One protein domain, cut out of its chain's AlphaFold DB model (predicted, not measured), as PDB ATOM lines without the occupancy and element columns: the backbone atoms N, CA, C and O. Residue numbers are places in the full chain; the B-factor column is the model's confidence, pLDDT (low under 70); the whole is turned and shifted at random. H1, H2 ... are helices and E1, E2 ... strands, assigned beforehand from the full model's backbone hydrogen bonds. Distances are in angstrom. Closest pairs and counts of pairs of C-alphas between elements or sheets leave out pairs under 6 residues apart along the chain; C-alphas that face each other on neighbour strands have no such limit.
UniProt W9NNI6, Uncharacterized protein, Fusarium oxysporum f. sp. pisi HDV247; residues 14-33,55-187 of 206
ATOM      1  N   PRO A  14      53.181   6.019  49.587       62.62
ATOM      2  CA  PRO A  14      52.523   6.604  48.415       62.62
ATOM      3  C   PRO A  14      51.537   5.702  47.657       62.62
ATOM      4  O   PRO A  14      50.463   6.196  47.328       62.62
ATOM      5  N   TYR A  15      51.810   4.420  47.372       63.34
ATOM      6  CA  TYR A  15      50.880   3.660  46.506       63.34
ATOM      7  C   TYR A  15      49.562   3.321  47.214       63.34
ATOM      8  O   TYR A  15      48.483   3.434  46.635       63.34
ATOM      9  N   ARG A  16      49.622   3.043  48.521       65.00
ATOM     10  CA  ARG A  16      48.425   2.955  49.369       65.00
ATOM     11  C   ARG A  16      47.609   4.248  49.317       65.00
ATOM     12  O   ARG A  16      46.390   4.197  49.182       65.00
ATOM     13  N   ALA A  17      48.271   5.402  49.416       67.94
ATOM     14  CA  ALA A  17      47.601   6.696  49.333       67.94
ATOM     15  C   ALA A  17      46.931   6.904  47.964       67.94
ATOM     16  O   ALA A  17      45.826   7.437  47.911       67.94
ATOM     17  N   VAL A  18      47.550   6.421  46.882       75.75
ATOM     18  CA  VAL A  18      46.980   6.444  45.528       75.75
ATOM     19  C   VAL A  18      45.689   5.626  45.445       75.75
ATOM     20  O   VAL A  18      44.674   6.156  44.994       75.75
ATOM     21  N   VAL A  19      45.693   4.378  45.922       71.25
ATOM     22  CA  VAL A  19      44.500   3.509  45.903       71.25
ATOM     23  C   VAL A  19      43.378   4.099  46.763       71.25
ATOM     24  O   VAL A  19      42.238   4.189  46.314       71.25
ATOM     25  N   LEU A  20      43.699   4.592  47.963       73.19
ATOM     26  CA  LEU A  20      42.724   5.246  48.843       73.19
ATOM     27  C   LEU A  20      42.150   6.532  48.233       73.19
ATOM     28  O   LEU A  20      40.951   6.788  48.338       73.19
ATOM     29  N   ALA A  21      42.984   7.355  47.595       77.75
ATOM     30  CA  ALA A  21      42.534   8.570  46.923       77.75
ATOM     31  C   ALA A  21      41.636   8.250  45.721       77.75
ATOM     32  O   ALA A  21      40.629   8.924  45.503       77.75
ATOM     33  N   ALA A  22      41.974   7.209  44.959       76.19
ATOM     34  CA  ALA A  22      41.160   6.734  43.852       76.19
ATOM     35  C   ALA A  22      39.806   6.185  44.326       76.19
ATOM     36  O   ALA A  22      38.779   6.537  43.751       76.19
ATOM     37  N   TRP A  23      39.784   5.424  45.424       74.19
ATOM     38  CA  TRP A  23      38.547   4.944  46.041       74.19
ATOM     39  C   TRP A  23      37.632   6.093  46.482       74.19
ATOM     40  O   TRP A  23      36.454   6.121  46.134       74.19
ATOM     41  N   LYS A  24      38.188   7.110  47.158       78.50
ATOM     42  CA  LYS A  24      37.435   8.322  47.526       78.50
ATOM     43  C   LYS A  24      36.825   9.010  46.299       78.50
ATOM     44  O   LYS A  24      35.674   9.427  46.346       78.50
ATOM     45  N   LYS A  25      37.572   9.104  45.193       80.88
ATOM     46  CA  LYS A  25      37.077   9.684  43.931       80.88
ATOM     47  C   LYS A  25      35.973   8.843  43.291       80.88
ATOM     48  O   LYS A  25      35.015   9.419  42.790       80.88
ATOM     49  N   LEU A  26      36.095   7.515  43.298       76.94
ATOM     50  CA  LEU A  26      35.055   6.611  42.794       76.94
ATOM     51  C   LEU A  26      33.750   6.783  43.572       76.94
ATOM     52  O   LEU A  26      32.699   6.936  42.960       76.94
ATOM     53  N   ARG A  27      33.833   6.881  44.901       75.88
ATOM     54  CA  ARG A  27      32.666   7.115  45.756       75.88
ATOM     55  C   ARG A  27      31.951   8.428  45.430       75.88
ATOM     56  O   ARG A  27      30.734   8.453  45.312       75.88
ATOM     57  N   LEU A  28      32.713   9.503  45.212       74.69
ATOM     58  CA  LEU A  28      32.151  10.796  44.800       74.69
ATOM     59  C   LEU A  28      31.455  10.723  43.432       74.69
ATOM     60  O   LEU A  28      30.449  11.389  43.230       74.69
ATOM     61  N   ARG A  29      31.964   9.912  42.494       71.50
ATOM     62  CA  ARG A  29      31.334   9.710  41.175       71.50
ATOM     63  C   ARG A  29      30.024   8.931  41.257       71.50
ATOM     64  O   ARG A  29      29.158   9.135  40.418       71.50
ATOM     65  N   GLN A  30      29.901   8.041  42.238       67.38
ATOM     66  CA  GLN A  30      28.722   7.198  42.425       67.38
ATOM     67  C   GLN A  30      27.585   7.901  43.186       67.38
ATOM     68  O   GLN A  30      26.525   7.308  43.331       67.38
ATOM     69  N   ASN A  31      27.762   9.168  43.596       59.84
ATOM     70  CA  ASN A  31      26.736   9.977  44.269       59.84
ATOM     71  C   ASN A  31      26.142   9.312  45.529       59.84
ATOM     72  O   ASN A  31      25.001   9.586  45.895       59.84
ATOM     73  N   ASP A  32      26.919   8.474  46.226       56.44
ATOM     74  CA  ASP A  32      26.527   7.971  47.543       56.44
ATOM     75  C   ASP A  32      26.434   9.178  48.494       56.44
ATOM     76  O   ASP A  32      27.454   9.772  48.862       56.44
ATOM     77  N   GLY A  33      25.216   9.576  48.867       45.28
ATOM     78  CA  GLY A  33      24.999  10.620  49.862       45.28
ATOM     79  C   GLY A  33      25.661  10.250  51.199       45.28
ATOM     80  O   GLY A  33      25.960   9.078  51.451       45.28
ATOM     81  N   GLY A  55      56.068  -8.300  46.472       39.19
ATOM     82  CA  GLY A  55      56.696  -8.537  45.158       39.19
ATOM     83  C   GLY A  55      55.772  -8.459  43.936       39.19
ATOM     84  O   GLY A  55      56.149  -8.870  42.836       39.19
ATOM     85  N   LEU A  56      54.555  -7.943  44.102       44.78
ATOM     86  CA  LEU A  56      53.626  -7.727  42.999       44.78
ATOM     87  C   LEU A  56      54.172  -6.619  42.077       44.78
ATOM     88  O   LEU A  56      54.007  -5.433  42.342       44.78
ATOM     89  N   LYS A  57      54.780  -6.984  40.943       45.47
ATOM     90  CA  LYS A  57      54.976  -6.066  39.803       45.47
ATOM     91  C   LYS A  57      53.629  -5.696  39.138       45.47
ATOM     92  O   LYS A  57      53.595  -5.436  37.943       45.47
ATOM     93  N   SER A  58      52.506  -5.709  39.864       53.38
ATOM     94  CA  SER A  58      51.225  -5.250  39.335       53.38
ATOM     95  C   SER A  58      51.224  -3.729  39.369       53.38
ATOM     96  O   SER A  58      51.067  -3.106  40.418       53.38
ATOM     97  N   THR A  59      51.389  -3.117  38.205       65.00
ATOM     98  CA  THR A  59      51.195  -1.675  38.019       65.00
ATOM     99  C   THR A  59      49.738  -1.267  38.275       65.00
ATOM    100  O   THR A  59      49.452  -0.075  38.312       65.00
ATOM    101  N   VAL A  60      48.818  -2.227  38.452       80.31
ATOM    102  CA  VAL A  60      47.383  -1.993  38.620       80.31
ATOM    103  C   VAL A  60      46.751  -2.818  39.744       80.31
ATOM    104  O   VAL A  60      47.176  -3.937  40.023       80.31
ATOM    105  N   VAL A  61      45.688  -2.278  40.341       87.88
ATOM    106  CA  VAL A  61      44.742  -2.992  41.218       87.88
ATOM    107  C   VAL A  61      43.315  -2.758  40.731       87.88
ATOM    108  O   VAL A  61      43.075  -1.832  39.956       87.88
ATOM    109  N   MET A  62      42.363  -3.565  41.191       91.19
ATOM    110  CA  MET A  62      40.944  -3.399  40.875       91.19
ATOM    111  C   MET A  62      40.158  -2.991  42.119       91.19
ATOM    112  O   MET A  62      40.440  -3.476  43.211       91.19
ATOM    113  N   ILE A  63      39.171  -2.114  41.961       90.69
ATOM    114  CA  ILE A  63      38.173  -1.802  42.990       90.69
ATOM    115  C   ILE A  63      36.801  -2.203  42.479       90.69
ATOM    116  O   ILE A  63      36.425  -1.856  41.361       90.69
ATOM    117  N   VAL A  64      36.048  -2.903  43.316       91.62
ATOM    118  CA  VAL A  64      34.681  -3.332  43.029       91.62
ATOM    119  C   VAL A  64      33.728  -2.134  43.098       91.62
ATOM    120  O   VAL A  64      33.716  -1.393  44.082       91.62
ATOM    121  N   LYS A  65      32.930  -1.926  42.050       90.12
ATOM    122  CA  LYS A  65      31.972  -0.813  41.940       90.12
ATOM    123  C   LYS A  65      30.622  -1.111  42.576       90.12
ATOM    124  O   LYS A  65      29.990  -0.177  43.071       90.12
ATOM    125  N   TRP A  66      30.197  -2.369  42.530       89.69
ATOM    126  CA  TRP A  66      28.910  -2.863  43.014       89.69
ATOM    127  C   TRP A  66      29.088  -4.249  43.603       89.69
ATOM    128  O   TRP A  66      29.970  -4.983  43.162       89.69
ATOM    129  N   ASP A  67      28.237  -4.601  44.558       90.25
ATOM    130  CA  ASP A  67      28.221  -5.948  45.112       90.25
ATOM    131  C   ASP A  67      27.961  -6.965  43.996       90.25
ATOM    132  O   ASP A  67      27.096  -6.776  43.137       90.25
ATOM    133  N   PHE A  68      28.741  -8.037  44.001       92.31
ATOM    134  CA  PHE A  68      28.624  -9.134  43.060       92.31
ATOM    135  C   PHE A  68      28.532 -10.435  43.846       92.31
ATOM    136  O   PHE A  68      29.482 -10.844  44.517       92.31
ATOM    137  N   GLN A  69      27.367 -11.072  43.764       92.44
ATOM    138  CA  GLN A  69      27.093 -12.347  44.406       92.44
ATOM    139  C   GLN A  69      27.429 -13.484  43.440       92.44
ATOM    140  O   GLN A  69      26.876 -13.549  42.343       92.44
ATOM    141  N   ALA A  70      28.316 -14.388  43.857       89.38
ATOM    142  CA  ALA A  70      28.660 -15.560  43.060       89.38
ATOM    143  C   ALA A  70      27.459 -16.517  42.961       89.38
ATOM    144  O   ALA A  70      26.922 -16.966  43.974       89.38
ATOM    145  N   MET A  71      27.053 -16.847  41.738       88.75
ATOM    146  CA  MET A  71      26.022 -17.845  41.432       88.75
ATOM    147  C   MET A  71      26.643 -19.188  41.057       88.75
ATOM    148  O   MET A  71      26.055 -20.246  41.296       88.75
ATOM    149  N   ARG A  72      27.841 -19.156  40.470       87.06
ATOM    150  CA  ARG A  72      28.615 -20.348  40.127       87.06
ATOM    151  C   ARG A  72      29.808 -20.526  41.065       87.06
ATOM    152  O   ARG A  72      30.213 -19.627  41.794       87.06
ATOM    153  N   ARG A  73      30.387 -21.728  41.070       83.12
ATOM    154  CA  ARG A  73      31.492 -22.090  41.981       83.12
ATOM    155  C   ARG A  73      32.836 -21.461  41.601       83.12
ATOM    156  O   ARG A  73      33.714 -21.364  42.458       83.12
ATOM    157  N   ASP A  74      32.986 -21.104  40.333       84.88
ATOM    158  CA  ASP A  74      34.131 -20.442  39.706       84.88
ATOM    159  C   ASP A  74      34.094 -18.912  39.841       84.88
ATOM    160  O   ASP A  74      35.117 -18.256  39.651       84.88
ATOM    161  N   GLU A  75      32.946 -18.345  40.207       89.81
ATOM    162  CA  GLU A  75      32.764 -16.913  40.427       89.81
ATOM    163  C   GLU A  75      33.263 -16.483  41.813       89.81
ATOM    164  O   GLU A  75      33.177 -17.220  42.803       89.81
ATOM    165  N   LEU A  76      33.800 -15.265  41.886       90.75
ATOM    166  CA  LEU A  76      34.264 -14.656  43.127       90.75
ATOM    167  C   LEU A  76      33.218 -13.677  43.652       90.75
ATOM    168  O   LEU A  76      33.035 -12.610  43.076       90.75
ATOM    169  N   GLU A  77      32.608 -13.999  44.788       90.25
ATOM    170  CA  GLU A  77      31.762 -13.057  45.519       90.25
ATOM    171  C   GLU A  77      32.601 -11.874  46.022       90.25
ATOM    172  O   GLU A  77      33.654 -12.065  46.642       90.25
ATOM    173  N   CYS A  78      32.155 -10.651  45.740       89.50
ATOM    174  CA  CYS A  78      32.855  -9.447  46.168       89.50
ATOM    175  C   CYS A  78      31.906  -8.287  46.490       89.50
ATOM    176  O   CYS A  78      30.811  -8.177  45.943       89.50
ATOM    177  N   MET A  79      32.337  -7.422  47.408       89.25
ATOM    178  CA  MET A  79      31.546  -6.291  47.907       89.25
ATOM    179  C   MET A  79      32.042  -4.967  47.324       89.25
ATOM    180  O   MET A  79      33.239  -4.785  47.089       89.25
ATOM    181  N   LYS A  80      31.142  -4.003  47.141       87.62
ATOM    182  CA  LYS A  80      31.442  -2.641  46.698       87.62
ATOM    183  C   LYS A  80      32.547  -2.025  47.557       87.62
ATOM    184  O   LYS A  80      32.509  -2.026  48.783       87.62
ATOM    185  N   GLY A  81      33.544  -1.454  46.888       84.69
ATOM    186  CA  GLY A  81      34.713  -0.844  47.515       84.69
ATOM    187  C   GLY A  81      35.822  -1.826  47.899       84.69
ATOM    188  O   GLY A  81      36.912  -1.369  48.245       84.69
ATOM    189  N   GLN A  82      35.600  -3.137  47.790       85.50
ATOM    190  CA  GLN A  82      36.645  -4.132  48.009       85.50
ATOM    191  C   GLN A  82      37.741  -4.007  46.944       85.50
ATOM    192  O   GLN A  82      37.471  -3.722  45.773       85.50
ATOM    193  N   VAL A  83      38.992  -4.222  47.354       85.50
ATOM    194  CA  VAL A  83      40.147  -4.184  46.452       85.50
ATOM    195  C   VAL A  83      40.514  -5.606  46.042       85.50
ATOM    196  O   VAL A  83      40.694  -6.483  46.889       85.50
ATOM    197  N   LEU A  84      40.651  -5.822  44.739       88.00
ATOM    198  CA  LEU A  84      41.016  -7.099  44.145       88.00
ATOM    199  C   LEU A  84      42.353  -6.992  43.405       88.00
ATOM    200  O   LEU A  84      42.695  -5.956  42.824       88.00
ATOM    201  N   LEU A  85      43.094  -8.094  43.389       85.81
ATOM    202  CA  LEU A  85      44.275  -8.281  42.556       85.81
ATOM    203  C   LEU A  85      43.887  -9.034  41.283       85.81
ATOM    204  O   LEU A  85      43.372 -10.148  41.399       85.81
ATOM    205  N   PRO A  86      44.130  -8.478  40.085       87.88
ATOM    206  CA  PRO A  86      43.963  -9.233  38.853       87.88
ATOM    207  C   PRO A  86      45.071 -10.286  38.741       87.88
ATOM    208  O   PRO A  86      46.248  -9.992  38.964       87.88
ATOM    209  N   VAL A  87      44.685 -11.517  38.413       84.88
ATOM    210  CA  VAL A  87      45.578 -12.682  38.359       84.88
ATOM    211  C   VAL A  87      45.809 -13.119  36.919       84.88
ATOM    212  O   VAL A  87      46.957 -13.268  36.504       84.88
ATOM    213  N   ALA A  88      44.725 -13.313  36.172       86.94
ATOM    214  CA  ALA A  88      44.765 -13.787  34.796       86.94
ATOM    215  C   ALA A  88      43.515 -13.351  34.026       86.94
ATOM    216  O   ALA A  88      42.473 -13.064  34.624       86.94
ATOM    217  N   MET A  89      43.610 -13.341  32.700       87.94
ATOM    218  CA  MET A  89      42.463 -13.155  31.809       87.94
ATOM    219  C   MET A  89      42.086 -14.495  31.160       87.94
ATOM    220  O   MET A  89      42.973 -15.207  30.679       87.94
ATOM    221  N   PRO A  90      40.806 -14.904  31.195       84.75
ATOM    222  CA  PRO A  90      40.358 -16.083  30.469       84.75
ATOM    223  C   PRO A  90      40.418 -15.836  28.953       84.75
ATOM    224  O   PRO A  90      40.467 -14.698  28.500       84.75
ATOM    225  N   ASN A  91      40.395 -16.908  28.164       80.62
ATOM    226  CA  ASN A  91      40.274 -16.854  26.704       80.62
ATOM    227  C   ASN A  91      38.888 -17.364  26.264       80.62
ATOM    228  O   ASN A  91      38.132 -17.922  27.062       80.62
ATOM    229  N   GLY A  92      38.546 -17.206  24.982       75.75
ATOM    230  CA  GLY A  92      37.340 -17.807  24.398       75.75
ATOM    231  C   GLY A  92      36.035 -17.160  24.876       75.75
ATOM    232  O   GLY A  92      35.925 -15.938  24.892       75.75
ATOM    233  N   ALA A  93      35.039 -17.975  25.250       62.09
ATOM    234  CA  ALA A  93      33.678 -17.523  25.580       62.09
ATOM    235  C   ALA A  93      33.603 -16.528  26.758       62.09
ATOM    236  O   ALA A  93      32.658 -15.748  26.836       62.09
ATOM    237  N   TYR A  94      34.606 -16.523  27.641       65.94
ATOM    238  CA  TYR A  94      34.699 -15.608  28.785       65.94
ATOM    239  C   TYR A  94      35.643 -14.414  28.544       65.94
ATOM    240  O   TYR A  94      35.750 -13.539  29.406       65.94
ATOM    241  N   GLY A  95      36.347 -14.377  27.407       67.69
ATOM    242  CA  GLY A  95      37.675 -13.761  27.324       67.69
ATOM    243  C   GLY A  95      37.757 -12.246  27.501       67.69
ATOM    244  O   GLY A  95      38.774 -11.744  27.968       67.69
ATOM    245  N   ASP A  96      36.682 -11.522  27.197       81.25
ATOM    246  CA  ASP A  96      36.655 -10.061  27.326       81.25
ATOM    247  C   ASP A  96      35.659  -9.558  28.373       81.25
ATOM    248  O   ASP A  96      35.584  -8.358  28.632       81.25
ATOM    249  N   ASP A  97      34.882 -10.447  28.984       89.62
ATOM    250  CA  ASP A  97      33.864 -10.083  29.971       89.62
ATOM    251  C   ASP A  97      34.301 -10.352  31.404       89.62
ATOM    252  O   ASP A  97      33.775  -9.731  32.330       89.62
ATOM    253  N   TRP A  98      35.301 -11.212  31.586       91.88
ATOM    254  CA  TRP A  98      35.692 -11.724  32.886       91.88
ATOM    255  C   TRP A  98      37.183 -11.568  33.137       91.88
ATOM    256  O   TRP A  98      38.004 -11.566  32.225       91.88
ATOM    257  N   VAL A  99      37.537 -11.471  34.411       92.19
ATOM    258  CA  VAL A  99      38.918 -11.492  34.884       92.19
ATOM    259  C   VAL A  99      39.005 -12.421  36.086       92.19
ATOM    260  O   VAL A  99      38.122 -12.419  36.944       92.19
ATOM    261  N   VAL A 100      40.065 -13.224  36.166       90.62
ATOM    262  CA  VAL A 100      40.361 -13.997  37.374       90.62
ATOM    263  C   VAL A 100      41.024 -13.060  38.368       90.62
ATOM    264  O   VAL A 100      42.066 -12.466  38.080       90.62
ATOM    265  N   ALA A 101      40.425 -12.932  39.544       90.94
ATOM    266  CA  ALA A 101      40.863 -12.014  40.576       90.94
ATOM    267  C   ALA A 101      41.013 -12.710  41.932       90.94
ATOM    268  O   ALA A 101      40.462 -13.785  42.175       90.94
ATOM    269  N   LYS A 102      41.756 -12.060  42.829       86.88
ATOM    270  CA  LYS A 102      41.879 -12.448  44.234       86.88
ATOM    271  C   LYS A 102      41.489 -11.275  45.137       86.88
ATOM    272  O   LYS A 102      42.020 -10.180  44.936       86.88
ATOM    273  N   PRO A 103      40.629 -11.472  46.148       84.88
ATOM    274  CA  PRO A 103      40.363 -10.441  47.140       84.88
ATOM    275  C   PRO A 103      41.594 -10.190  48.016       84.88
ATOM    276  O   PRO A 103      42.255 -11.122  48.475       84.88
ATOM    277  N   ILE A 104      41.908  -8.919  48.264       74.81
ATOM    278  CA  ILE A 104      42.928  -8.548  49.249       74.81
ATOM    279  C   ILE A 104      42.299  -8.663  50.640       74.81
ATOM    280  O   ILE A 104      41.224  -8.117  50.874       74.81
ATOM    281  N   GLY A 105      42.957  -9.389  51.545       67.31
ATOM    282  CA  GLY A 105      42.485  -9.581  52.922       67.31
ATOM    283  C   GLY A 105      41.531 -10.740  53.152       67.31
ATOM    284  O   GLY A 105      40.987 -10.891  54.241       67.31
ATOM    285  N   SER A 106      41.367 -11.609  52.156       66.31
ATOM    286  CA  SER A 106      40.737 -12.909  52.345       66.31
ATOM    287  C   SER A 106      41.698 -14.013  51.911       66.31
ATOM    288  O   SER A 106      42.335 -13.935  50.861       66.31
ATOM    289  N   LEU A 107      41.803 -15.058  52.738       58.47
ATOM    290  CA  LEU A 107      42.479 -16.316  52.394       58.47
ATOM    291  C   LEU A 107      41.639 -17.176  51.431       58.47
ATOM    292  O   LEU A 107      42.022 -18.301  51.119       58.47
ATOM    293  N   GLY A 108      40.492 -16.662  50.973       63.22
ATOM    294  CA  GLY A 108      39.654 -17.300  49.970       63.22
ATOM    295  C   GLY A 108      40.391 -17.559  48.655       63.22
ATOM    296  O   GLY A 108      41.377 -16.901  48.313       63.22
ATOM    297  N   GLY A 109      39.892 -18.551  47.917       70.31
ATOM    298  CA  GLY A 109      40.398 -18.878  46.591       70.31
ATOM    299  C   GLY A 109      40.181 -17.737  45.598       70.31
ATOM    300  O   GLY A 109      39.325 -16.874  45.791       70.31
ATOM    301  N   ASN A 110      40.957 -17.761  44.520       83.75
ATOM    302  CA  ASN A 110      40.742 -16.876  43.379       83.75
ATOM    303  C   ASN A 110      39.333 -17.130  42.780       83.75
ATOM    304  O   ASN A 110      38.686 -18.130  43.100       83.75
ATOM    305  N   GLY A 111      38.862 -16.269  41.887       88.88
ATOM    306  CA  GLY A 111      37.647 -16.545  41.116       88.88
ATOM    307  C   GLY A 111      37.373 -15.497  40.049       88.88
ATOM    308  O   GLY A 111      38.093 -14.502  39.939       88.88
ATOM    309  N   LEU A 112      36.361 -15.756  39.230       91.81
ATOM    310  CA  LEU A 112      35.960 -14.907  38.118       91.81
ATOM    311  C   LEU A 112      35.122 -13.725  38.609       91.81
ATOM    312  O   LEU A 112      34.177 -13.895  39.377       91.81
ATOM    313  N   VAL A 113      35.460 -12.532  38.129       93.06
ATOM    314  CA  VAL A 113      34.688 -11.305  38.344       93.06
ATOM    315  C   VAL A 113      34.400 -10.659  36.991       93.06
ATOM    316  O   VAL A 113      35.314 -10.583  36.160       93.06
ATOM    317  N   PRO A 114      33.174 -10.168  36.740       94.25
ATOM    318  CA  PRO A 114      32.888  -9.444  35.515       94.25
ATOM    319  C   PRO A 114      33.661  -8.123  35.475       94.25
ATOM    320  O   PRO A 114      33.628  -7.329  36.418       94.25
ATOM    321  N   ILE A 115      34.301  -7.827  34.348       94.06
ATOM    322  CA  ILE A 115      35.070  -6.588  34.150       94.06
ATOM    323  C   ILE A 115      34.188  -5.350  34.323       94.06
ATOM    324  O   ILE A 115      34.631  -4.314  34.814       94.06
ATOM    325  N   THR A 116      32.911  -5.457  33.960       93.38
ATOM    326  CA  THR A 116      31.942  -4.373  34.115       93.38
ATOM    327  C   THR A 116      31.711  -3.986  35.574       93.38
ATOM    328  O   THR A 116      31.351  -2.836  35.808       93.38
ATOM    329  N   TYR A 117      31.974  -4.866  36.543       93.75
ATOM    330  CA  TYR A 117      31.762  -4.629  37.976       93.75
ATOM    331  C   TYR A 117      32.977  -4.025  38.682       93.75
ATOM    332  O   TYR A 117      32.888  -3.665  39.855       93.75
ATOM    333  N   VAL A 118      34.101  -3.854  37.985       93.94
ATOM    334  CA  VAL A 118      35.347  -3.358  38.577       93.94
ATOM    335  C   VAL A 118      35.852  -2.097  37.882       93.94
ATOM    336  O   VAL A 118      35.576  -1.837  36.714       93.94
ATOM    337  N   SER A 119      36.609  -1.293  38.619       92.75
ATOM    338  CA  SER A 119      37.435  -0.215  38.083       92.75
ATOM    339  C   SER A 119      38.902  -0.548  38.283       92.75
ATOM    340  O   SER A 119      39.303  -0.956  39.373       92.75
ATOM    341  N   VAL A 120      39.720  -0.324  37.260       91.31
ATOM    342  CA  VAL A 120      41.172  -0.511  37.343       91.31
ATOM    343  C   VAL A 120      41.843   0.782  37.782       91.31
ATOM    344  O   VAL A 120      41.530   1.864  37.284       91.31
ATOM    345  N   ILE A 121      42.799   0.662  38.700       87.44
ATOM    346  CA  ILE A 121      43.614   1.764  39.200       87.44
ATOM    347  C   ILE A 121      45.065   1.521  38.819       87.44
ATOM    348  O   ILE A 121      45.703   0.609  39.337       87.44
ATOM    349  N   SER A 122      45.592   2.393  37.967       83.81
ATOM    350  CA  SER A 122      47.013   2.450  37.612       83.81
ATOM    351  C   SER A 122      47.877   2.902  38.789       83.81
ATOM    352  O   SER A 122      47.431   3.627  39.679       83.81
ATOM    353  N   ARG A 123      49.171   2.577  38.743       72.38
ATOM    354  CA  ARG A 123      50.208   3.084  39.652       72.38
ATOM    355  C   ARG A 123      50.234   4.607  39.738       72.38
ATOM    356  O   ARG A 123      50.551   5.160  40.785       72.38
ATOM    357  N   SER A 124      49.858   5.270  38.647       75.44
ATOM    358  CA  SER A 124      49.731   6.727  38.560       75.44
ATOM    359  C   SER A 124      48.488   7.298  39.265       75.44
ATOM    360  O   SER A 124      48.349   8.513  39.375       75.44
ATOM    361  N   GLY A 125      47.562   6.449  39.719       75.62
ATOM    362  CA  GLY A 125      46.283   6.853  40.307       75.62
ATOM    363  C   GLY A 125      45.192   7.191  39.301       75.62
ATOM    364  O   GLY A 125      44.133   7.687  39.692       75.62
ATOM    365  N   LYS A 126      45.428   6.926  38.011       82.94
ATOM    366  CA  LYS A 126      44.378   6.965  36.990       82.94
ATOM    367  C   LYS A 126      43.372   5.848  37.237       82.94
ATOM    368  O   LYS A 126      43.758   4.731  37.575       82.94
ATOM    369  N   ILE A 127      42.098   6.187  37.063       87.12
ATOM    370  CA  ILE A 127      40.959   5.295  37.267       87.12
ATOM    371  C   ILE A 127      40.339   5.018  35.905       87.12
ATOM    372  O   ILE A 127      39.938   5.959  35.212       87.12
ATOM    373  N   TYR A 128      40.227   3.742  35.566       90.44
ATOM    374  CA  TYR A 128      39.590   3.262  34.351       90.44
ATOM    375  C   TYR A 128      38.328   2.487  34.709       90.44
ATOM    376  O   TYR A 128      38.360   1.599  35.555       90.44
ATOM    377  N   ASP A 129      37.221   2.853  34.072       86.50
ATOM    378  CA  ASP A 129      35.881   2.381  34.442       86.50
ATOM    379  C   ASP A 129      35.141   1.736  33.255       86.50
ATOM    380  O   ASP A 129      34.346   0.810  33.396       86.50
ATOM    381  N   THR A 130      35.452   2.170  32.034       88.50
ATOM    382  CA  THR A 130      34.884   1.580  30.821       88.50
ATOM    383  C   THR A 130      35.548   0.241  30.508       88.50
ATOM    384  O   THR A 130      36.773   0.184  30.394       88.50
ATOM    385  N   LYS A 131      34.740  -0.799  30.255       89.31
ATOM    386  CA  LYS A 131      35.178  -2.165  29.893       89.31
ATOM    387  C   LYS A 131      36.361  -2.188  28.912       89.31
ATOM    388  O   LYS A 131      37.402  -2.751  29.223       89.31
ATOM    389  N   ASN A 132      36.243  -1.505  27.770       88.19
ATOM    390  CA  ASN A 132      37.283  -1.493  26.728       88.19
ATOM    391  C   ASN A 132      38.617  -0.894  27.206       88.19
ATOM    392  O   ASN A 132      39.686  -1.332  26.790       88.19
ATOM    393  N   VAL A 133      38.561   0.119  28.074       88.38
ATOM    394  CA  VAL A 133      39.757   0.780  28.616       88.38
ATOM    395  C   VAL A 133      40.393  -0.078  29.702       88.38
ATOM    396  O   VAL A 133      41.612  -0.206  29.734       88.38
ATOM    397  N   VAL A 134      39.569  -0.698  30.551       89.56
ATOM    398  CA  VAL A 134      40.012  -1.666  31.560       89.56
ATOM    399  C   VAL A 134      40.735  -2.837  30.896       89.56
ATOM    400  O   VAL A 134      41.874  -3.112  31.253       89.56
ATOM    401  N   LEU A 135      40.124  -3.466  29.889       89.69
ATOM    402  CA  LEU A 135      40.737  -4.556  29.122       89.69
ATOM    403  C   LEU A 135      42.090  -4.158  28.534       89.69
ATOM    404  O   LEU A 135      43.061  -4.903  28.652       89.69
ATOM    405  N   ARG A 136      42.162  -2.972  27.919       88.25
ATOM    406  CA  ARG A 136      43.410  -2.466  27.348       88.25
ATOM    407  C   ARG A 136      44.491  -2.314  28.416       88.25
ATOM    408  O   ARG A 136      45.590  -2.807  28.212       88.25
ATOM    409  N   GLU A 137      44.174  -1.702  29.555       86.50
ATOM    410  CA  GLU A 137      45.141  -1.516  30.643       86.50
ATOM    411  C   GLU A 137      45.599  -2.865  31.230       86.50
ATOM    412  O   GLU A 137      46.788  -3.061  31.469       86.50
ATOM    413  N   LEU A 138      44.687  -3.826  31.423       85.56
ATOM    414  CA  LEU A 138      45.039  -5.161  31.925       85.56
ATOM    415  C   LEU A 138      46.000  -5.894  30.968       85.56
ATOM    416  O   LEU A 138      46.964  -6.520  31.415       85.56
ATOM    417  N   ARG A 139      45.782  -5.760  29.653       84.19
ATOM    418  CA  ARG A 139      46.675  -6.293  28.611       84.19
ATOM    419  C   ARG A 139      48.012  -5.550  28.551       84.19
ATOM    420  O   ARG A 139      49.047  -6.197  28.450       84.19
ATOM    421  N   GLU A 140      48.016  -4.221  28.659       81.44
ATOM    422  CA  GLU A 140      49.238  -3.394  28.666       81.44
ATOM    423  C   GLU A 140      50.149  -3.711  29.860       81.44
ATOM    424  O   GLU A 140      51.373  -3.700  29.733       81.44
ATOM    425  N   VAL A 141      49.564  -4.051  31.012       78.12
ATOM    426  CA  VAL A 141      50.314  -4.510  32.193       78.12
ATOM    427  C   VAL A 141      50.921  -5.905  31.989       78.12
ATOM    428  O   VAL A 141      51.814  -6.298  32.742       78.12
ATOM    429  N   GLY A 142      50.488  -6.643  30.965       79.19
ATOM    430  CA  GLY A 142      50.968  -7.991  30.679       79.19
ATOM    431  C   GLY A 142      50.402  -9.030  31.642       79.19
ATOM    432  O   GLY A 142      51.126  -9.924  32.078       79.19
ATOM    433  N   ILE A 143      49.125  -8.897  32.021       81.81
ATOM    434  CA  ILE A 143      48.436  -9.951  32.774       81.81
ATOM    435  C   ILE A 143      48.360 -11.202  31.884       81.81
ATOM    436  O   ILE A 143      47.884 -11.096  30.753       81.81
ATOM    437  N   PRO A 144      48.835 -12.364  32.368       82.31
ATOM    438  CA  PRO A 144      48.878 -13.578  31.569       82.31
ATOM    439  C   PRO A 144      47.476 -14.121  31.305       82.31
ATOM    440  O   PRO A 144      46.511 -13.831  32.025       82.31
ATOM    441  N   ASN A 145      47.391 -14.991  30.307       85.12
ATOM    442  CA  ASN A 145      46.195 -15.795  30.117       85.12
ATOM    443  C   ASN A 145      46.052 -16.831  31.236       85.12
ATOM    444  O   ASN A 145      47.033 -17.236  31.864       85.12
ATOM    445  N   VAL A 146      44.828 -17.305  31.461       84.50
ATOM    446  CA  VAL A 146      44.546 -18.346  32.462       84.50
ATOM    447  C   VAL A 146      45.409 -19.594  32.254       84.50
ATOM    448  O   VAL A 146      45.980 -20.094  33.221       84.50
ATOM    449  N   GLU A 147      45.588 -20.041  31.011       83.88
ATOM    450  CA  GLU A 147      46.422 -21.209  30.693       83.88
ATOM    451  C   GLU A 147      47.907 -20.979  30.990       83.88
ATOM    452  O   GLU A 147      48.571 -21.805  31.617       83.88
ATOM    453  N   GLU A 148      48.429 -19.810  30.621       79.44
ATOM    454  CA  GLU A 148      49.810 -19.420  30.923       79.44
ATOM    455  C   GLU A 148      50.045 -19.312  32.435       79.44
ATOM    456  O   GLU A 148      51.111 -19.681  32.938       79.44
ATOM    457  N   TRP A 149      49.043 -18.827  33.172       79.12
ATOM    458  CA  TRP A 149      49.069 -18.743  34.626       79.12
ATOM    459  C   TRP A 149      49.017 -20.124  35.289       79.12
ATOM    460  O   TRP A 149      49.821 -20.379  36.192       79.12
ATOM    461  N   LYS A 150      48.143 -21.034  34.833       78.75
ATOM    462  CA  LYS A 150      48.087 -22.434  35.295       78.75
ATOM    463  C   LYS A 150      49.430 -23.127  35.093       78.75
ATOM    464  O   LYS A 150      49.969 -23.733  36.013       78.75
ATOM    465  N   GLU A 151      50.008 -22.985  33.908       77.56
ATOM    466  CA  GLU A 151      51.280 -23.611  33.571       77.56
ATOM    467  C   GLU A 151      52.446 -23.010  34.378       77.56
ATOM    468  O   GLU A 151      53.302 -23.735  34.888       77.56
ATOM    469  N   SER A 152      52.459 -21.689  34.577       68.75
ATOM    470  CA  SER A 152      53.436 -21.024  35.453       68.75
ATOM    471  C   SER A 152      53.301 -21.476  36.912       68.75
ATOM    472  O   SER A 152      54.304 -21.666  37.599       68.75
ATOM    473  N   THR A 153      52.064 -21.701  37.362       66.81
ATOM    474  CA  THR A 153      51.730 -22.241  38.686       66.81
ATOM    475  C   THR A 153      52.238 -23.668  38.851       66.81
ATOM    476  O   THR A 153      52.907 -23.976  39.837       66.81
ATOM    477  N   ARG A 154      51.973 -24.527  37.865       68.00
ATOM    478  CA  ARG A 154      52.409 -25.923  37.848       68.00
ATOM    479  C   ARG A 154      53.931 -26.034  37.917       68.00
ATOM    480  O   ARG A 154      54.449 -26.702  38.806       68.00
ATOM    481  N   ARG A 155      54.653 -25.289  37.071       64.69
ATOM    482  CA  ARG A 155      56.129 -25.261  37.085       64.69
ATOM    483  C   ARG A 155      56.713 -24.780  38.408       64.69
ATOM    484  O   ARG A 155      57.761 -25.270  38.819       64.69
ATOM    485  N   TYR A 156      56.060 -23.826  39.067       62.62
ATOM    486  CA  TYR A 156      56.488 -23.360  40.384       62.62
ATOM    487  C   TYR A 156      56.363 -24.464  41.438       62.62
ATOM    488  O   TYR A 156      57.308 -24.697  42.190       62.62
ATOM    489  N   VAL A 157      55.221 -25.158  41.472       64.81
ATOM    490  CA  VAL A 157      54.965 -26.244  42.431       64.81
ATOM    491  C   VAL A 157      55.884 -27.442  42.178       64.81
ATOM    492  O   VAL A 157      56.422 -27.999  43.129       64.81
ATOM    493  N   GLU A 158      56.089 -27.821  40.914       67.81
ATOM    494  CA  GLU A 158      56.891 -28.992  40.532       67.81
ATOM    495  C   GLU A 158      58.407 -28.746  40.627       67.81
ATOM    496  O   GLU A 158      59.149 -29.621  41.069       67.81
ATOM    497  N   GLY A 159      58.887 -27.578  40.188       57.59
ATOM    498  CA  GLY A 159      60.315 -27.333  39.956       57.59
ATOM    499  C   GLY A 159      60.965 -26.298  40.871       57.59
ATOM    500  O   GLY A 159      62.149 -26.014  40.703       57.59
ATOM    501  N   GLY A 160      60.213 -25.668  41.784       55.03
ATOM    502  CA  GLY A 160      60.716 -24.586  42.642       55.03
ATOM    503  C   GLY A 160      61.204 -23.344  41.877       55.03
ATOM    504  O   GLY A 160      61.840 -22.463  42.458       55.03
ATOM    505  N   TYR A 161      60.937 -23.267  40.569       48.88
ATOM    506  CA  TYR A 161      61.397 -22.195  39.695       48.88
ATOM    507  C   TYR A 161      60.467 -20.986  39.798       48.88
ATOM    508  O   TYR A 161      59.249 -21.105  39.658       48.88
ATOM    509  N   PHE A 162      61.043 -19.805  40.018       48.91
ATOM    510  CA  PHE A 162      60.318 -18.538  40.078       48.91
ATOM    511  C   PHE A 162      60.166 -17.950  38.663       48.91
ATOM    512  O   PHE A 162      61.135 -17.399  38.134       48.91
ATOM    513  N   PRO A 163      58.976 -17.977  38.030       45.06
ATOM    514  CA  PRO A 163      58.707 -17.035  36.952       45.06
ATOM    515  C   PRO A 163      58.767 -15.616  37.545       45.06
ATOM    516  O   PRO A 163      58.300 -15.374  38.656       45.06
ATOM    517  N   GLY A 164      59.400 -14.678  36.836       41.62
ATOM    518  CA  GLY A 164      59.847 -13.365  37.337       41.62
ATOM    519  C   GLY A 164      58.778 -12.353  37.803       41.62
ATOM    520  O   GLY A 164      59.062 -11.145  37.826       41.62
ATOM    521  N   SER A 165      57.576 -12.803  38.178       46.62
ATOM    522  CA  SER A 165      56.518 -12.016  38.814       46.62
ATOM    523  C   SER A 165      56.116 -12.644  40.160       46.62
ATOM    524  O   SER A 165      55.582 -13.748  40.229       46.62
ATOM    525  N   ALA A 166      56.326 -11.937  41.279       43.72
ATOM    526  CA  ALA A 166      55.950 -12.471  42.598       43.72
ATOM    527  C   ALA A 166      54.421 -12.574  42.809       43.72
ATOM    528  O   ALA A 166      53.976 -13.191  43.774       43.72
ATOM    529  N   LEU A 167      53.623 -12.034  41.874       49.16
ATOM    530  CA  LEU A 167      52.192 -12.327  41.710       49.16
ATOM    531  C   LEU A 167      51.920 -13.830  41.624       49.16
ATOM    532  O   LEU A 167      50.954 -14.299  42.223       49.16
ATOM    533  N   CYS A 168      52.784 -14.586  40.936       49.47
ATOM    534  CA  CYS A 168      52.641 -16.033  40.813       49.47
ATOM    535  C   CYS A 168      52.671 -16.681  42.207       49.47
ATOM    536  O   CYS A 168      51.675 -17.248  42.629       49.47
ATOM    537  N   ALA A 169      53.721 -16.484  43.008       47.25
ATOM    538  CA  ALA A 169      53.842 -17.138  44.319       47.25
ATOM    539  C   ALA A 169      52.674 -16.845  45.297       47.25
ATOM    540  O   ALA A 169      52.208 -17.747  45.991       47.25
ATOM    541  N   ILE A 170      52.155 -15.607  45.329       52.59
ATOM    542  CA  ILE A 170      51.051 -15.196  46.230       52.59
ATOM    543  C   ILE A 170      49.685 -15.723  45.767       52.59
ATOM    544  O   ILE A 170      48.783 -15.949  46.584       52.59
ATOM    545  N   THR A 171      49.507 -15.890  44.456       56.00
ATOM    546  CA  THR A 171      48.277 -16.460  43.894       56.00
ATOM    547  C   THR A 171      48.283 -17.978  44.031       56.00
ATOM    548  O   THR A 171      47.285 -18.523  44.490       56.00
ATOM    549  N   ILE A 172      49.424 -18.630  43.773       55.91
ATOM    550  CA  ILE A 172      49.612 -20.091  43.791       55.91
ATOM    551  C   ILE A 172      49.276 -20.728  45.141       55.91
ATOM    552  O   ILE A 172      48.601 -21.754  45.180       55.91
ATOM    553  N   TRP A 173      49.687 -20.112  46.254       48.06
ATOM    554  CA  TRP A 173      49.478 -20.681  47.594       48.06
ATOM    555  C   TRP A 173      47.986 -20.791  47.994       48.06
ATOM    556  O   TRP A 173      47.662 -21.496  48.944       48.06
ATOM    557  N   GLY A 174      47.066 -20.145  47.257       50.31
ATOM    558  CA  GLY A 174      45.608 -20.211  47.468       50.31
ATOM    559  C   GLY A 174      44.790 -20.778  46.291       50.31
ATOM    560  O   GLY A 174      43.564 -20.680  46.304       50.31
ATOM    561  N   SER A 175      45.428 -21.342  45.256       53.78
ATOM    562  CA  SER A 175      44.792 -21.607  43.947       53.78
ATOM    563  C   SER A 175      43.935 -22.871  43.827       53.78
ATOM    564  O   SER A 175      43.288 -23.038  42.792       53.78
ATOM    565  N   ALA A 176      43.904 -23.765  44.823       49.84
ATOM    566  CA  ALA A 176      43.287 -25.094  44.675       49.84
ATOM    567  C   ALA A 176      41.835 -25.043  44.149       49.84
ATOM    568  O   ALA A 176      41.451 -25.846  43.306       49.84
ATOM    569  N   LYS A 177      41.053 -24.041  44.576       49.53
ATOM    570  CA  LYS A 177      39.641 -23.869  44.194       49.53
ATOM    571  C   LYS A 177      39.434 -23.515  42.710       49.53
ATOM    572  O   LYS A 177      38.459 -23.961  42.117       49.53
ATOM    573  N   VAL A 178      40.339 -22.736  42.111       49.84
ATOM    574  CA  VAL A 178      40.223 -22.270  40.713       49.84
ATOM    575  C   VAL A 178      40.812 -23.257  39.726       49.84
ATOM    576  O   VAL A 178      40.244 -23.441  38.655       49.84
ATOM    577  N   LEU A 179      41.905 -23.928  40.098       52.69
ATOM    578  CA  LEU A 179      42.488 -24.972  39.259       52.69
ATOM    579  C   LEU A 179      41.452 -26.067  38.984       52.69
ATOM    580  O   LEU A 179      41.181 -26.350  37.824       52.69
ATOM    581  N   SER A 180      40.755 -26.553  40.017       47.91
ATOM    582  CA  SER A 180      39.699 -27.557  39.840       47.91
ATOM    583  C   SER A 180      38.492 -27.062  39.038       47.91
ATOM    584  O   SER A 180      37.854 -27.863  38.365       47.91
ATOM    585  N   ALA A 181      38.147 -25.773  39.106       48.84
ATOM    586  CA  ALA A 181      36.996 -25.234  38.384       48.84
ATOM    587  C   ALA A 181      37.288 -25.024  36.888       48.84
ATOM    588  O   ALA A 181      36.453 -25.346  36.049       48.84
ATOM    589  N   LEU A 182      38.495 -24.562  36.551       47.28
ATOM    590  CA  LEU A 182      38.928 -24.374  35.165       47.28
ATOM    591  C   LEU A 182      39.301 -25.696  34.475       47.28
ATOM    592  O   LEU A 182      39.160 -25.822  33.264       47.28
ATOM    593  N   GLU A 183      39.757 -26.694  35.230       48.94
ATOM    594  CA  GLU A 183      40.073 -28.039  34.727       48.94
ATOM    595  C   GLU A 183      38.810 -28.848  34.359       48.94
ATOM    596  O   GLU A 183      38.876 -29.804  33.585       48.94
ATOM    597  N   ILE A 184      37.633 -28.449  34.860       43.84
ATOM    598  CA  ILE A 184      36.341 -29.020  34.442       43.84
ATOM    599  C   ILE A 184      35.961 -28.568  33.020       43.84
ATOM    600  O   ILE A 184      35.358 -29.357  32.296       43.84
ATOM    601  N   GLU A 185      36.333 -27.352  32.604       42.25
ATOM    602  CA  GLU A 185      36.015 -26.809  31.271       42.25
ATOM    603  C   GLU A 185      37.043 -27.199  30.188       42.25
ATOM    604  O   GLU A 185      36.666 -27.332  29.027       42.25
ATOM    605  N   ASP A 186      38.303 -27.475  30.554       41.03
ATOM    606  CA  ASP A 186      39.340 -27.980  29.626       41.03
ATOM    607  C   ASP A 186      39.140 -29.443  29.206       41.03
ATOM    608  O   ASP A 186      39.861 -29.955  28.343       41.03
ATOM    609  N   LYS A 187      38.158 -30.149  29.784       37.03
ATOM    610  CA  LYS A 187      37.753 -31.444  29.238       37.03
ATOM    611  C   LYS A 187      37.176 -31.189  27.847       37.03
ATOM    612  O   LYS A 187      36.113 -30.575  27.752       37.03
TER     613      LYS A 187
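Overview. This is residues 14 to 33 and 55 to 187 of the 206 residues of an uncharacterized protein of Fusarium oxysporum f. sp. pisi HDV247 (UniProt W9NNI6). Look first for a strongly twisted, curled sheet of five strands in the middle, with helix H1 over its E1 and E5 end and a group of three helices, H3, H4 and H5, at the other end of the long axis. H2 covers the sheet from the opposite face. The printed part has 153 residues with five named helices and five named strands, in the order H1 E1 E2 E3 E4 E5 H2 H3 H4 H5, and its class is mixed, helices and strands. The sheet's order is E4 E3 E2 E1 E5, all antiparallel. The whole is compact, with a radius of gyration of the C-alphas of 15.1 A and spans of 50 by 34 by 28 A.

Arrangement. Start at the sheet, with E1, residues 60 to 64, E2, residues 83 to 88, E3, residues 98 to 103, E4, residues 111 to 114, and E5, residues 118 to 122. E1 to E4 form a meander, each strand the antiparallel neighbour of the one before; E1 and E2, E2 and E3, and E3 and E4 are hairpins. Between E1 and E5 find N 63 and O 119 at 2.8 A; between E2 and E1, N 84 and O 62 at 2.8 A. Between E3 and E2 look at N 85 and O 102, 2.8 A, and between E4 and E3 at N 101 and O 111, 2.8 A; these four pairs are within hydrogen-bond range. The pairing of E2 is staggered: residues 83 to 84 pair with E1 and residues 84 to 88 with E3. E4 and E5, the edge strands, meet only through their link. Now walk outward to H1, residues 14 to 29, H2, residues 131 to 140, H3, residues 146 to 159, and H4, residues 166 to 172. They make three layers, helices on both faces of a sheet: H1, H3 and H4 on one face, H2 on the other. H1 has a height over the sheet of 9.8 A and runs slantwise to the strands, at 35 degrees to E1 on the local plane; its closest C-alphas to E5 are those of Val 19 and Ile 121, 7.0 A. H2 has a height of 8.7 A and runs along the strands, at 13 degrees to E1 on the local plane; the C-alphas of Val 134 and Val 120 of E5 are its closest to that strand, 6.0 A. H3 is on the sheet by its start, where the C-alphas of Val 146 and Ala 88 of E2 are closest, 5.1 A. H4 is on it too, closest to E2 at the C-alphas of Thr 171 and Val 87, 7.2 A. H3 and H4 touch about perpendicular, at 88 degrees, with the C-alphas of Thr 153 and Ile 172 closest at 5.9 A. H5, residues 176 to 185, only grazes the sheet with residues 177 to 182 and is close to H3 but not clearly touching, the C-alphas of Leu 179 and Lys 150 being 7.3 A apart. H1 and H2 are apart. In H1, H2, H3 and H4 every O i to N i+4 pair is within hydrogen-bond range; in H5 3 of 6 are.

Along the chain. Find C-alpha 14 at (52.523, 6.604, 48.415); from there H1 runs 22.6 A to C-alpha 29. E1 measures 13.5 A, E2 15.8 A, E3 15.1 A, E4 10.2 A and E5 13.1 A from first to last C-alpha. E2 begins at C-alpha 83, (40.147, -4.184, 46.452). H2 is 14.2 A long, H3 19.6 A and H4 10.0 A. H5 runs 15.3 A and ends at C-alpha 185, (36.015, -26.809, 31.271).

Size, cuts and confidence. The two C-alphas farthest apart are those of Gly 33 and Gly 159, 52.8 A. Residues 34 to 54 are not printed, and C-alphas 33 and 55 are 37.3 A apart across the cut. Residues 65 to 82, the long link from E1 to E2, have no named element. The mean pLDDT of the printed part is 73.9, and 56 residues are under 70, among them residues 152 to 187, which hold H4 and H5.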